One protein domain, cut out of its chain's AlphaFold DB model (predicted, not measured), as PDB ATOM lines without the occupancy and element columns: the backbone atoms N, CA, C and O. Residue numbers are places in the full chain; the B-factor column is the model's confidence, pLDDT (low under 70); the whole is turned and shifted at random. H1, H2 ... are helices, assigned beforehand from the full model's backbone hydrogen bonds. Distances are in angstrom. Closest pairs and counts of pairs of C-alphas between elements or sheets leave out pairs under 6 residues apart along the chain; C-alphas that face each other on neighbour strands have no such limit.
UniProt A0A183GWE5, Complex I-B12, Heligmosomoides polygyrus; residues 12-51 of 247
ATOM      1  N   HIS A  12      47.722  47.109  64.913       91.06
ATOM      2  CA  HIS A  12      47.170  47.483  66.212       91.06
ATOM      3  C   HIS A  12      48.213  48.218  67.073       91.06
ATOM      4  O   HIS A  12      49.354  47.781  67.212       91.06
ATOM      5  N   TYR A  13      47.813  49.319  67.710       86.00
ATOM      6  CA  TYR A  13      48.716  50.224  68.436       86.00
ATOM      7  C   TYR A  13      49.507  49.561  69.579       86.00
ATOM      8  O   TYR A  13      50.547  50.074  69.993       86.00
ATOM      9  N   SER A  14      49.026  48.431  70.111       89.12
ATOM     10  CA  SER A  14      49.675  47.714  71.216       89.12
ATOM     11  C   SER A  14      51.070  47.196  70.872       89.12
ATOM     12  O   SER A  14      51.856  46.946  71.782       89.12
ATOM     13  N   ILE A  15      51.384  47.059  69.582       89.06
ATOM     14  CA  ILE A  15      52.693  46.612  69.094       89.06
ATOM     15  C   ILE A  15      53.799  47.586  69.539       89.06
ATOM     16  O   ILE A  15      54.904  47.167  69.866       89.06
ATOM     17  N   TYR A  16      53.483  48.877  69.688       87.19
ATOM     18  CA  TYR A  16      54.433  49.909  70.117       87.19
ATOM     19  C   TYR A  16      54.529  50.088  71.641       87.19
ATOM     20  O   TYR A  16      55.144  51.035  72.129       87.19
ATOM     21  N   ASN A  17      53.936  49.193  72.438       88.62
ATOM     22  CA  ASN A  17      54.107  49.236  73.893       88.62
ATOM     23  C   ASN A  17      55.516  48.804  74.337       88.62
ATOM     24  O   ASN A  17      55.880  49.034  75.490       88.62
ATOM     25  N   ASN A  18      56.326  48.239  73.438       88.75
ATOM     26  CA  ASN A  18      57.625  47.658  73.764       88.75
ATOM     27  C   ASN A  18      58.798  48.664  73.804       88.75
ATOM     28  O   ASN A  18      59.932  48.370  73.441       88.75
ATOM     29  N   TYR A  19      58.536  49.893  74.251       86.94
ATOM     30  CA  TYR A  19      59.518  50.985  74.223       86.94
ATOM     31  C   TYR A  19      60.703  50.795  75.190       86.94
ATOM     32  O   TYR A  19      61.716  51.479  75.060       86.94
ATOM     33  N   ARG A  20      60.585  49.886  76.168       88.25
ATOM     34  CA  ARG A  20      61.619  49.620  77.187       88.25
ATOM     35  C   ARG A  20      62.774  48.759  76.671       88.25
ATOM     36  O   ARG A  20      63.850  48.801  77.262       88.25
ATOM     37  N   GLU A  21      62.563  48.000  75.600       89.31
ATOM     38  CA  GLU A  21      63.603  47.159  74.991       89.31
ATOM     39  C   GLU A  21      64.669  47.980  74.260       89.31
ATOM     40  O   GLU A  21      65.814  47.546  74.124       89.31
ATOM     41  N   PHE A  22      64.313  49.188  73.823       89.69
ATOM     42  CA  PHE A  22      65.231  50.086  73.141       89.69
ATOM     43  C   PHE A  22      66.059  50.865  74.171       89.69
ATOM     44  O   PHE A  22      65.500  51.657  74.938       89.69
ATOM     45  N   PRO A  23      67.396  50.704  74.189       89.44
ATOM     46  CA  PRO A  23      68.241  51.338  75.200       89.44
ATOM     47  C   PRO A  23      68.174  52.869  75.130       89.44
ATOM     48  O   PRO A  23      68.284  53.545  76.150       89.44
ATOM     49  N   GLU A  24      67.940  53.427  73.941       89.12
ATOM     50  CA  GLU A  24      67.839  54.869  73.718       89.12
ATOM     51  C   GLU A  24      66.608  55.477  74.407       89.12
ATOM     52  O   GLU A  24      66.746  56.432  75.182       89.12
ATOM     53  N   LEU A  25      65.423  54.880  74.212       91.56
ATOM     54  CA  LEU A  25      64.185  55.314  74.870       91.56
ATOM     55  C   LEU A  25      64.208  55.013  76.368       91.56
ATOM     56  O   LEU A  25      63.776  55.851  77.158       91.56
ATOM     57  N   ALA A  26      64.748  53.865  76.780       92.31
ATOM     58  CA  ALA A  26      64.876  53.523  78.195       92.31
ATOM     59  C   ALA A  26      65.761  54.538  78.944       92.31
ATOM     60  O   ALA A  26      65.436  54.963  80.054       92.31
ATOM     61  N   ASN A  27      66.857  54.988  78.326       94.12
ATOM     62  CA  ASN A  27      67.714  56.033  78.886       94.12
ATOM     63  C   ASN A  27      67.043  57.412  78.874       94.12
ATOM     64  O   ASN A  27      67.332  58.245  79.733       94.12
ATOM     65  N   HIS A  28      66.166  57.685  77.908       93.06
ATOM     66  CA  HIS A  28      65.363  58.905  77.889       93.06
ATOM     67  C   HIS A  28      64.330  58.918  79.027       93.06
ATOM     68  O   HIS A  28      64.277  59.885  79.785       93.06
ATOM     69  N   GLU A  29      63.594  57.820  79.226       93.44
ATOM     70  CA  GLU A  29      62.650  57.666  80.342       93.44
ATOM     71  C   GLU A  29      63.361  57.820  81.692       93.44
ATOM     72  O   GLU A  29      62.885  58.566  82.541       93.44
ATOM     73  N   LYS A  30      64.529  57.189  81.878       94.56
ATOM     74  CA  LYS A  30      65.329  57.331  83.108       94.56
ATOM     75  C   LYS A  30      65.742  58.780  83.374       94.56
ATOM     76  O   LYS A  30      65.623  59.240  84.506       94.56
ATOM     77  N   ARG A  31      66.195  59.508  82.346       95.56
ATOM     78  CA  ARG A  31      66.576  60.929  82.461       95.56
ATOM     79  C   ARG A  31      65.390  61.817  82.832       95.56
ATOM     80  O   ARG A  31      65.531  62.707  83.660       95.56
ATOM     81  N   LEU A  32      64.218  61.561  82.258       95.00
ATOM     82  CA  LEU A  32      63.003  62.299  82.603       95.00
ATOM     83  C   LEU A  32      62.499  61.947  84.008       95.00
ATOM     84  O   LEU A  32      62.119  62.842  84.759       95.00
ATOM     85  N   ALA A  33      62.581  60.674  84.396       94.69
ATOM     86  CA  ALA A  33      62.202  60.208  85.726       94.69
ATOM     87  C   ALA A  33      63.068  60.832  86.830       94.69
ATOM     88  O   ALA A  33      62.546  61.142  87.896       94.69
ATOM     89  N   GLN A  34      64.353  61.091  86.565       95.69
ATOM     90  CA  GLN A  34      65.226  61.848  87.477       95.69
ATOM     91  C   GLN A  34      64.729  63.283  87.719       95.69
ATOM     92  O   GLN A  34      64.933  63.827  88.797       95.69
ATOM     93  N   ILE A  35      64.055  63.879  86.735       95.06
ATOM     94  CA  ILE A  35      63.445  65.215  86.814       95.06
ATOM     95  C   ILE A  35      62.000  65.122  87.359       95.06
ATOM     96  O   ILE A  35      61.342  66.133  87.582       95.06
ATOM     97  N   GLY A  36      61.481  63.909  87.592       95.06
ATOM     98  CA  GLY A  36      60.093  63.667  87.992       95.06
ATOM     99  C   GLY A  36      59.080  63.827  86.853       95.06
ATOM    100  O   GLY A  36      57.876  63.869  87.103       95.06
ATOM    101  N   LEU A  37      59.540  63.911  85.600       96.44
ATOM    102  CA  LEU A  37      58.691  64.081  84.423       96.44
ATOM    103  C   LEU A  37      58.518  62.749  83.681       96.44
ATOM    104  O   LEU A  37      59.440  61.944  83.582       96.44
ATOM    105  N   LYS A  38      57.327  62.510  83.126       93.12
ATOM    106  CA  LYS A  38      57.035  61.329  82.303       93.12
ATOM    107  C   LYS A  38      56.545  61.756  80.927       93.12
ATOM    108  O   LYS A  38      55.560  62.485  80.821       93.12
ATOM    109  N   ASP A  39      57.196  61.256  79.881       92.50
ATOM    110  CA  ASP A  39      56.787  61.507  78.500       92.50
ATOM    111  C   ASP A  39      55.610  60.599  78.097       92.50
ATOM    112  O   ASP A  39      55.700  59.369  78.135       92.50
ATOM    113  N   LYS A  40      54.483  61.212  77.717       93.38
ATOM    114  CA  LYS A  40      53.262  60.510  77.282       93.38
ATOM    115  C   LYS A  40      53.344  60.019  75.832       93.38
ATOM    116  O   LYS A  40      52.628  59.080  75.480       93.38
ATOM    117  N   TRP A  41      54.213  60.610  75.014       92.75
ATOM    118  CA  TRP A  41      54.333  60.341  73.577       92.75
ATOM    119  C   TRP A  41      55.441  59.348  73.235       92.75
ATOM    120  O   TRP A  41      55.617  59.011  72.068       92.75
ATOM    121  N   ILE A  42      56.137  58.807  74.237       92.62
ATOM    122  CA  ILE A  42      57.291  57.923  74.033       92.62
ATOM    123  C   ILE A  42      56.982  56.698  73.158       92.62
ATOM    124  O   ILE A  42      57.831  56.256  72.391       92.62
ATOM    125  N   ARG A  43      55.737  56.199  73.198       91.25
ATOM    126  CA  ARG A  43      55.263  55.088  72.355       91.25
ATOM    127  C   ARG A  43      55.173  55.442  70.870       91.25
ATOM    128  O   ARG A  43      55.327  54.564  70.033       91.25
ATOM    129  N   ASN A  44      54.949  56.712  70.540       92.50
ATOM    130  CA  ASN A  44      54.857  57.165  69.156       92.50
ATOM    131  C   ASN A  44      56.212  57.101  68.449       92.50
ATOM    132  O   ASN A  44      56.254  56.910  67.248       92.50
ATOM    133  N   TYR A  45      57.323  57.227  69.175       88.50
ATOM    134  CA  TYR A  45      58.655  57.218  68.567       88.50
ATOM    135  C   TYR A  45      59.255  55.821  68.422       88.50
ATOM    136  O   TYR A  45      60.288  55.669  67.781       88.50
ATOM    137  N   VAL A  46      58.615  54.794  68.988       90.81
ATOM    138  CA  VAL A  46      59.134  53.418  69.024       90.81
ATOM    139  C   VAL A  46      59.440  52.885  67.635       90.81
ATOM    140  O   VAL A  46      60.471  52.248  67.453       90.81
ATOM    141  N   TYR A  47      58.585  53.189  66.655       86.88
ATOM    142  CA  TYR A  47      58.777  52.709  65.290       86.88
ATOM    143  C   TYR A  47      60.078  53.222  64.665       86.88
ATOM    144  O   TYR A  47      60.645  52.515  63.845       86.88
ATOM    145  N   LEU A  48      60.575  54.407  65.054       87.38
ATOM    146  CA  LEU A  48      61.857  54.902  64.547       87.38
ATOM    147  C   LEU A  48      62.992  54.007  65.042       87.38
ATOM    148  O   LEU A  48      63.891  53.658  64.296       87.38
ATOM    149  N   PHE A  49      62.962  53.602  66.305       85.50
ATOM    150  CA  PHE A  49      64.080  52.877  66.907       85.50
ATOM    151  C   PHE A  49      64.033  51.369  66.659       85.50
ATOM    152  O   PHE A  49      64.832  50.630  67.234       85.50
ATOM    153  N   ASP A  50      63.141  50.912  65.783       84.12
ATOM    154  CA  ASP A  50      63.024  49.505  65.453       84.12
ATOM    155  C   ASP A  50      64.326  48.965  64.834       84.12
ATOM    156  O   ASP A  50      65.016  49.626  64.050       84.12
ATOM    157  N   ARG A  51      64.669  47.719  65.168       73.50
ATOM    158  CA  ARG A  51      65.927  47.062  64.765       73.50
ATOM    159  C   ARG A  51      66.010  46.818  63.265       73.50
ATOM    160  O   ARG A  51      67.050  46.384  62.770       73.50
TER     161      ARG A  51
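What this domain is: This is residues 12 to 51 of the 247 residues of the protein "Complex I-B12" of Heligmosomoides polygyrus (UniProt A0A183GWE5). Picture an elongated helical loop: the chain runs out along H2, the one longer helix, and folds back through residues 35 to 41 to the short helix H3, toward the end where the short helix H1 lies. Residues 31 to 36, of which 31 to 34 belong to H2, stick out at the turn. The printed part has 40 residues with three named helices, in the order H1, H2, H3, and no named strand; its class is all helix. It is compact, with a radius of gyration of the C-alphas of 10.2 A, and spans 31 by 18 by 12 A.

Where its parts are: Start at C-alpha 13, at (48.716, 50.224, 68.436), where H1 begins; it covers residues 13 to 17 and is 7.7 A long from first to last C-alpha. Go on to C-alpha 23 at (68.241, 51.338, 75.200); from there H2, residues 23 to 34, runs 16.4 A to C-alpha 34. H3, residues 42 to 45, is 5.7 A long and ends at C-alpha 45, at (58.655, 57.218, 68.567).

How they stand to each other: Look first at Tyr 16 and Arg 43, the closest C-alphas of H1 and H3, 5.7 A apart; these helices only just touch, with 3 pairs of C-alphas within 8 A. H1 and H2 are apart. H2 and H3 are close but not clearly touching: their closest C-alphas, those of Leu 25 and Ile 42, are 7.4 A apart. In H2 every O i to N i+4 pair is within hydrogen-bond range; in H1 0 of 1 is, beside 2 of 2 O i to N i+3 pairs, and H3 is too short for an O i to N i+4 pair.

The domain as a whole: Compare C-alphas 12 and 35, of His and Ile, the two farthest apart at 31.7 A. The printed part has no cut. The link from H1 to H2 is tight, with 5 residues, and that from H2 to H3 is short, with 7. The mean pLDDT of the printed part is 90.6, and no printed residue is under 70.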